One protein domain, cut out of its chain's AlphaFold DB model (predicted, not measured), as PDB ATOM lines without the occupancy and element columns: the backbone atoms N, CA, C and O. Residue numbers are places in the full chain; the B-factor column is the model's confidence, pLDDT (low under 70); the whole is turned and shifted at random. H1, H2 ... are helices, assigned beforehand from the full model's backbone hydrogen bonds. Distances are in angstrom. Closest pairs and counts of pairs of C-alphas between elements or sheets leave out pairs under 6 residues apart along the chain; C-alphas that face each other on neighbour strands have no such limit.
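Overview. This is residues 2 to 63 of the 180 residues of an uncharacterized protein of Araneus ventricosus (UniProt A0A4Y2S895). With little regular structure, this is a loose rod: two short helices, H2 toward one end and H1 farther along, run opposite ways, and a long loop joins them. The long stretch after H2 runs back past H1 toward the other end. The printed part has 62 residues, H1 then H2 and no named strand; it is all helix, though under half of the residues are in named elements. The radius of gyration of the C-alphas is 14.3 A, and the spans are 44 by 21 by 19 A.

Arrangement. Look first at H2, residues 31 to 43, then at H1, residues 9 to 18. They are close but not clearly touching; their closest C-alphas, of Lys 16 and Leu 42, are 7.4 A apart. They run opposite ways at a shallow tilt of 30 degrees. In H1 and H2 every O i to N i+4 pair is within hydrogen-bond range.

Along the chain. Find C-alpha 31 at (109.931, 0.228, 68.709); from there H2 runs 18.3 A to C-alpha 43. H1 runs 14.2 A from C-alpha 9 at (95.097, 19.871, 47.678) to C-alpha 18.

Size, cuts and confidence. The C-alphas farthest apart, of Ser 31 and Pro 63, are 45.5 A apart. The printed part has no cut; the link from H1 to H2 is long, with 12 residues. Residues 2 to 6 have pLDDT under 70.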
ATOM      1  N   CYS A   2     107.486  35.498  50.984       33.81
ATOM      2  CA  CYS A   2     107.600  34.372  50.066       33.81
ATOM      3  C   CYS A   2     106.208  33.804  49.786       33.81
ATOM      4  O   CYS A   2     105.656  33.147  50.661       33.81
ATOM      5  N   ASN A   3     105.671  34.002  48.583       39.16
ATOM      6  CA  ASN A   3     104.623  33.113  48.097       39.16
ATOM      7  C   ASN A   3     105.296  31.755  47.884       39.16
ATOM      8  O   ASN A   3     106.118  31.587  46.986       39.16
ATOM      9  N   LEU A   4     105.096  30.837  48.824       52.34
ATOM     10  CA  LEU A   4     105.399  29.433  48.599       52.34
ATOM     11  C   LEU A   4     104.355  28.959  47.591       52.34
ATOM     12  O   LEU A   4     103.164  29.144  47.839       52.34
ATOM     13  N   ILE A   5     104.777  28.375  46.469       61.59
ATOM     14  CA  ILE A   5     103.854  27.599  45.641       61.59
ATOM     15  C   ILE A   5     103.429  26.413  46.504       61.59
ATOM     16  O   ILE A   5     104.139  25.415  46.628       61.59
ATOM     17  N   THR A   6     102.298  26.561  47.185       65.38
ATOM     18  CA  THR A   6     101.672  25.462  47.899       65.38
ATOM     19  C   THR A   6     101.138  24.498  46.847       65.38
ATOM     20  O   THR A   6     100.364  24.928  45.987       65.38
ATOM     21  N   PRO A   7     101.546  23.215  46.876       74.88
ATOM     22  CA  PRO A   7     100.954  22.210  46.007       74.88
ATOM     23  C   PRO A   7      99.434  22.223  46.174       74.88
ATOM     24  O   PRO A   7      98.943  22.458  47.280       74.88
ATOM     25  N   SER A   8      98.692  21.969  45.095       81.69
ATOM     26  CA  SER A   8      97.235  21.864  45.187       81.69
ATOM     27  C   SER A   8      96.827  20.767  46.175       81.69
ATOM     28  O   SER A   8      97.571  19.804  46.392       81.69
ATOM     29  N   GLU A   9      95.630  20.880  46.751       85.62
ATOM     30  CA  GLU A   9      95.097  19.871  47.678       85.62
ATOM     31  C   GLU A   9      95.096  18.465  47.056       85.62
ATOM     32  O   GLU A   9      95.429  17.490  47.729       85.62
ATOM     33  N   ASP A  10      94.844  18.366  45.748       86.12
ATOM     34  CA  ASP A  10      94.929  17.113  44.994       86.12
ATOM     35  C   ASP A  10      96.336  16.504  45.006       86.12
ATOM     36  O   ASP A  10      96.486  15.286  45.130       86.12
ATOM     37  N   ILE A  11      97.384  17.327  44.880       85.94
ATOM     38  CA  ILE A  11      98.775  16.861  44.941       85.94
ATOM     39  C   ILE A  11      99.117  16.434  46.366       85.94
ATOM     40  O   ILE A  11      99.728  15.383  46.548       85.94
ATOM     41  N   LEU A  12      98.706  17.205  47.376       87.81
ATOM     42  CA  LEU A  12      98.938  16.859  48.782       87.81
ATOM     43  C   LEU A  12      98.270  15.532  49.149       87.81
ATOM     44  O   LEU A  12      98.898  14.678  49.777       87.81
ATOM     45  N   LYS A  13      97.034  15.321  48.689       88.62
ATOM     46  CA  LYS A  13      96.319  14.056  48.858       88.62
ATOM     47  C   LYS A  13      97.053  12.905  48.170       88.62
ATOM     48  O   LYS A  13      97.335  11.906  48.817       88.62
ATOM     49  N   LYS A  14      97.469  13.072  46.908       89.12
ATOM     50  CA  LYS A  14      98.253  12.054  46.186       89.12
ATOM     51  C   LYS A  14      99.577  11.718  46.874       89.12
ATOM     52  O   LYS A  14      99.937  10.549  46.922       89.12
ATOM     53  N   ARG A  15     100.288  12.714  47.420       90.81
ATOM     54  CA  ARG A  15     101.532  12.507  48.187       90.81
ATOM     55  C   ARG A  15     101.292  11.680  49.448       90.81
ATOM     56  O   ARG A  15     102.106  10.826  49.782       90.81
ATOM     57  N   LYS A  16     100.171  11.917  50.130       89.25
ATOM     58  CA  LYS A  16      99.757  11.118  51.287       89.25
ATOM     59  C   LYS A  16      99.379   9.692  50.883       89.25
ATOM     60  O   LYS A  16      99.812   8.757  51.542       89.25
ATOM     61  N   ASP A  17      98.630   9.539  49.796       90.06
ATOM     62  CA  ASP A  17      98.147   8.241  49.314       90.06
ATOM     63  C   ASP A  17      99.278   7.358  48.742       90.06
ATOM     64  O   ASP A  17      99.196   6.133  48.803       90.06
ATOM     65  N   GLU A  18     100.344   7.949  48.185       88.88
ATOM     66  CA  GLU A  18     101.483   7.195  47.632       88.88
ATOM     67  C   GLU A  18     102.521   6.768  48.688       88.88
ATOM     68  O   GLU A  18     103.360   5.899  48.407       88.88
ATOM     69  N   LEU A  19     102.477   7.369  49.882       89.50
ATOM     70  CA  LEU A  19     103.416   7.127  50.975       89.50
ATOM     71  C   LEU A  19     102.928   5.983  51.873       89.50
ATOM     72  O   LEU A  19     101.805   5.990  52.367       89.50
ATOM     73  N   SER A  20     103.797   5.005  52.110       87.81
ATOM     74  CA  SER A  20     103.523   3.822  52.925       87.81
ATOM     75  C   SER A  20     104.574   3.669  54.018       87.81
ATOM     76  O   SER A  20     105.732   4.047  53.847       87.81
ATOM     77  N   GLU A  21     104.210   3.024  55.126       85.31
ATOM     78  CA  GLU A  21     105.147   2.699  56.208       85.31
ATOM     79  C   GLU A  21     106.335   1.856  55.723       85.31
ATOM     80  O   GLU A  21     107.446   1.969  56.239       85.31
ATOM     81  N   THR A  22     106.117   1.039  54.689       86.62
ATOM     82  CA  THR A  22     107.143   0.179  54.085       86.62
ATOM     83  C   THR A  22     108.179   0.940  53.258       86.62
ATOM     84  O   THR A  22     109.206   0.363  52.897       86.62
ATOM     85  N   ASP A  23     107.954   2.226  52.974       87.19
ATOM     86  CA  ASP A  23     108.929   3.067  52.277       87.19
ATOM     87  C   ASP A  23     110.107   3.464  53.178       87.19
ATOM     88  O   ASP A  23     111.183   3.822  52.685       87.19
ATOM     89  N   PHE A  24     109.931   3.378  54.499       89.81
ATOM     90  CA  PHE A  24     110.919   3.814  55.474       89.81
ATOM     91  C   PHE A  24     111.697   2.632  56.056       89.81
ATOM     92  O   PHE A  24     111.158   1.733  56.700       89.81
ATOM     93  N   LYS A  25     113.021   2.654  55.877       91.12
ATOM     94  CA  LYS A  25     113.933   1.642  56.430       91.12
ATOM     95  C   LYS A  25     114.251   1.941  57.893       91.12
ATOM     96  O   LYS A  25     115.259   2.573  58.198       91.12
ATOM     97  N   LEU A  26     113.384   1.482  58.793       91.56
ATOM     98  CA  LEU A  26     113.434   1.804  60.227       91.56
ATOM     99  C   LEU A  26     113.905   0.637  61.117       91.56
ATOM    100  O   LEU A  26     113.730   0.676  62.328       91.56
ATOM    101  N   GLU A  27     114.495  -0.412  60.535       91.19
ATOM    102  CA  GLU A  27     114.886  -1.652  61.242       91.19
ATOM    103  C   GLU A  27     115.979  -1.458  62.305       91.19
ATOM    104  O   GLU A  27     116.122  -2.275  63.207       91.19
ATOM    105  N   HIS A  28     116.751  -0.378  62.201       92.62
ATOM    106  CA  HIS A  28     117.848  -0.052  63.110       92.62
ATOM    107  C   HIS A  28     117.394   0.714  64.366       92.62
ATOM    108  O   HIS A  28     118.229   1.052  65.202       92.62
ATOM    109  N   LEU A  29     116.099   1.028  64.481       93.94
ATOM    110  CA  LEU A  29     115.523   1.826  65.565       93.94
ATOM    111  C   LEU A  29     114.771   0.949  66.570       93.94
ATOM    112  O   LEU A  29     114.290  -0.135  66.237       93.94
ATOM    113  N   THR A  30     114.621   1.442  67.802       96.38
ATOM    114  CA  THR A  30     113.737   0.804  68.790       96.38
ATOM    115  C   THR A  30     112.265   0.956  68.393       96.38
ATOM    116  O   THR A  30     111.923   1.796  67.558       96.38
ATOM    117  N   SER A  31     111.373   0.166  69.003       94.31
ATOM    118  CA  SER A  31     109.931   0.228  68.709       94.31
ATOM    119  C   SER A  31     109.363   1.642  68.892       94.31
ATOM    120  O   SER A  31     108.696   2.154  67.994       94.31
ATOM    121  N   ASP A  32     109.704   2.303  69.999       95.44
ATOM    122  CA  ASP A  32     109.211   3.649  70.317       95.44
ATOM    123  C   ASP A  32     109.759   4.701  69.340       95.44
ATOM    124  O   ASP A  32     109.021   5.553  68.845       95.44
ATOM    125  N   GLN A  33     111.051   4.612  69.000       94.81
ATOM    126  CA  GLN A  33     111.685   5.504  68.023       94.81
ATOM    127  C   GLN A  33     111.087   5.326  66.629       94.81
ATOM    128  O   GLN A  33     110.845   6.307  65.926       94.81
ATOM    129  N   LYS A  34     110.841   4.073  66.233       94.62
ATOM    130  CA  LYS A  34     110.220   3.737  64.957       94.62
ATOM    131  C   LYS A  34     108.820   4.333  64.868       94.62
ATOM    132  O   LYS A  34     108.517   4.959  63.858       94.62
ATOM    133  N   GLN A  35     107.998   4.167  65.905       93.69
ATOM    134  CA  GLN A  35     106.638   4.702  65.934       93.69
ATOM    135  C   GLN A  35     106.634   6.233  65.842       93.69
ATOM    136  O   GLN A  35     105.969   6.784  64.968       93.69
ATOM    137  N   LEU A  36     107.435   6.907  66.673       95.00
ATOM    138  CA  LEU A  36     107.522   8.369  66.687       95.00
ATOM    139  C   LEU A  36     107.998   8.940  65.342       95.00
ATOM    140  O   LEU A  36     107.439   9.913  64.827       95.00
ATOM    141  N   LEU A  37     109.043   8.343  64.763       93.19
ATOM    142  CA  LEU A  37     109.587   8.802  63.490       93.19
ATOM    143  C   LEU A  37     108.599   8.556  62.348       93.19
ATOM    144  O   LEU A  37     108.416   9.432  61.508       93.19
ATOM    145  N   LEU A  38     107.944   7.396  62.326       93.06
ATOM    146  CA  LEU A  38     106.955   7.071  61.308       93.06
ATOM    147  C   LEU A  38     105.769   8.043  61.345       93.06
ATOM    148  O   LEU A  38     105.407   8.586  60.304       93.06
ATOM    149  N   GLU A  39     105.222   8.322  62.529       92.81
ATOM    150  CA  GLU A  39     104.152   9.310  62.706       92.81
ATOM    151  C   GLU A  39     104.580  10.690  62.185       92.81
ATOM    152  O   GLU A  39     103.870  11.306  61.390       92.81
ATOM    153  N   THR A  40     105.794  11.124  62.535       93.00
ATOM    154  CA  THR A  40     106.353  12.406  62.079       93.00
ATOM    155  C   THR A  40     106.507  12.460  60.554       93.00
ATOM    156  O   THR A  40     106.208  13.479  59.930       93.00
ATOM    157  N   LEU A  41     106.979  11.378  59.929       92.06
ATOM    158  CA  LEU A  41     107.193  11.314  58.481       92.06
ATOM    159  C   LEU A  41     105.868  11.302  57.710       92.06
ATOM    160  O   LEU A  41     105.757  11.976  56.684       92.06
ATOM    161  N   LEU A  42     104.859  10.590  58.217       90.19
ATOM    162  CA  LEU A  42     103.519  10.552  57.627       90.19
ATOM    163  C   LEU A  42     102.783  11.892  57.788       90.19
ATOM    164  O   LEU A  42     102.154  12.364  56.836       90.19
ATOM    165  N   ASP A  43     102.922  12.554  58.940       90.94
ATOM    166  CA  ASP A  43     102.420  13.920  59.165       90.94
ATOM    167  C   ASP A  43     103.098  14.942  58.230       90.94
ATOM    168  O   ASP A  43     102.508  15.935  57.804       90.94
ATOM    169  N   ARG A  44     104.342  14.670  57.821       90.81
ATOM    170  CA  ARG A  44     105.095  15.459  56.833       90.81
ATOM    171  C   ARG A  44     105.019  14.894  55.411       90.81
ATOM    172  O   ARG A  44     105.828  15.284  54.570       90.81
ATOM    173  N   SER A  45     104.018  14.065  55.104       89.88
ATOM    174  CA  SER A  45     103.757  13.501  53.762       89.88
ATOM    175  C   SER A  45     103.804  14.534  52.631       89.88
ATOM    176  O   SER A  45     104.291  14.237  51.543       89.88
ATOM    177  N   ALA A  46     103.404  15.780  52.901       88.81
ATOM    178  CA  ALA A  46     103.488  16.889  51.954       88.81
ATOM    179  C   ALA A  46     104.905  17.146  51.400       88.81
ATOM    180  O   ALA A  46     105.023  17.684  50.301       88.81
ATOM    181  N   ALA A  47     105.969  16.788  52.125       88.38
ATOM    182  CA  ALA A  47     107.357  16.975  51.700       88.38
ATOM    183  C   ALA A  47     107.877  15.853  50.781       88.38
ATOM    184  O   ALA A  47     108.916  16.018  50.141       88.38
ATOM    185  N   PHE A  48     107.172  14.722  50.702       89.81
ATOM    186  CA  PHE A  48     107.594  13.555  49.932       89.81
ATOM    187  C   PHE A  48     106.941  13.531  48.551       89.81
ATOM    188  O   PHE A  48     105.841  14.033  48.348       89.81
ATOM    189  N   SER A  49     107.633  12.938  47.582       89.56
ATOM    190  CA  SER A  49     107.090  12.669  46.252       89.56
ATOM    191  C   SER A  49     107.729  11.404  45.696       89.56
ATOM    192  O   SER A  49     108.958  11.283  45.658       89.56
ATOM    193  N   LYS A  50     106.893  10.460  45.265       87.12
ATOM    194  CA  LYS A  50     107.327   9.188  44.665       87.12
ATOM    195  C   LYS A  50     107.057   9.123  43.169       87.12
ATOM    196  O   LYS A  50     107.716   8.351  42.471       87.12
ATOM    197  N   SER A  51     106.119   9.923  42.668       86.12
ATOM    198  CA  SER A  51     105.701   9.914  41.270       86.12
ATOM    199  C   SER A  51     106.012  11.230  40.558       86.12
ATOM    200  O   SER A  51     106.080  12.294  41.166       86.12
ATOM    201  N   LEU A  52     106.158  11.172  39.229       85.81
ATOM    202  CA  LEU A  52     106.352  12.367  38.393       85.81
ATOM    203  C   LEU A  52     105.175  13.349  38.495       85.81
ATOM    204  O   LEU A  52     105.357  14.544  38.312       85.81
ATOM    205  N   LYS A  53     103.979  12.850  38.832       86.00
ATOM    206  CA  LYS A  53     102.745  13.637  38.954       86.00
ATOM    207  C   LYS A  53     102.656  14.419  40.271       86.00
ATOM    208  O   LYS A  53     101.778  15.265  40.403       86.00
ATOM    209  N   THR A  54     103.517  14.119  41.247       89.44
ATOM    210  CA  THR A  54     103.532  14.777  42.562       89.44
ATOM    211  C   THR A  54     104.812  15.561  42.822       89.44
ATOM    212  O   THR A  54     104.995  16.035  43.946       89.44
ATOM    213  N   ILE A  55     105.702  15.719  41.833       88.75
ATOM    214  CA  ILE A  55     106.945  16.473  42.032       88.75
ATOM    215  C   ILE A  55     106.649  17.938  42.377       88.75
ATOM    216  O   ILE A  55     105.601  18.482  42.035       88.75
ATOM    217  N   GLY A  56     107.550  18.561  43.137       84.50
ATOM    218  CA  GLY A  56     107.451  19.983  43.465       84.50
ATOM    219  C   GLY A  56     107.750  20.884  42.267       84.50
ATOM    220  O   GLY A  56     108.287  20.427  41.263       84.50
ATOM    221  N   CYS A  57     107.440  22.169  42.409       85.12
ATOM    222  CA  CYS A  57     107.814  23.228  41.475       85.12
ATOM    223  C   CYS A  57     108.319  24.439  42.276       85.12
ATOM    224  O   CYS A  57     107.832  24.691  43.382       85.12
ATOM    225  N   THR A  58     109.307  25.160  41.745       85.44
ATOM    226  CA  THR A  58     109.836  26.395  42.326       85.44
ATOM    227  C   THR A  58     109.775  27.544  41.325       85.44
ATOM    228  O   THR A  58     110.225  27.417  40.194       85.44
ATOM    229  N   ASP A  59     109.268  28.692  41.774       83.38
ATOM    230  CA  ASP A  59     109.315  29.980  41.066       83.38
ATOM    231  C   ASP A  59     110.555  30.808  41.428       83.38
ATOM    232  O   ASP A  59     110.773  31.902  40.909       83.38
ATOM    233  N   ARG A  60     111.377  30.306  42.355       85.88
ATOM    234  CA  ARG A  60     112.533  31.036  42.892       85.88
ATOM    235  C   ARG A  60     113.653  31.187  41.884       85.88
ATOM    236  O   ARG A  60     114.493  32.070  42.037       85.88
ATOM    237  N   VAL A  61     113.694  30.287  40.910       84.94
ATOM    238  CA  VAL A  61     114.731  30.221  39.894       84.94
ATOM    239  C   VAL A  61     114.040  30.044  38.557       84.94
ATOM    240  O   VAL A  61     113.410  29.020  38.324       84.94
ATOM    241  N   ILE A  62     114.205  31.033  37.684       86.69
ATOM    242  CA  ILE A  62     113.828  30.929  36.278       86.69
ATOM    243  C   ILE A  62     115.123  30.661  35.508       86.69
ATOM    244  O   ILE A  62     116.037  31.496  35.552       86.69
ATOM    245  N   PRO A  63     115.269  29.493  34.860       86.56
ATOM    246  CA  PRO A  63     116.492  29.159  34.152       86.56
ATOM    247  C   PRO A  63     116.656  30.081  32.939       86.56
ATOM    248  O   PRO A  63     115.752  30.233  32.123       86.56
TER     249      PRO A  63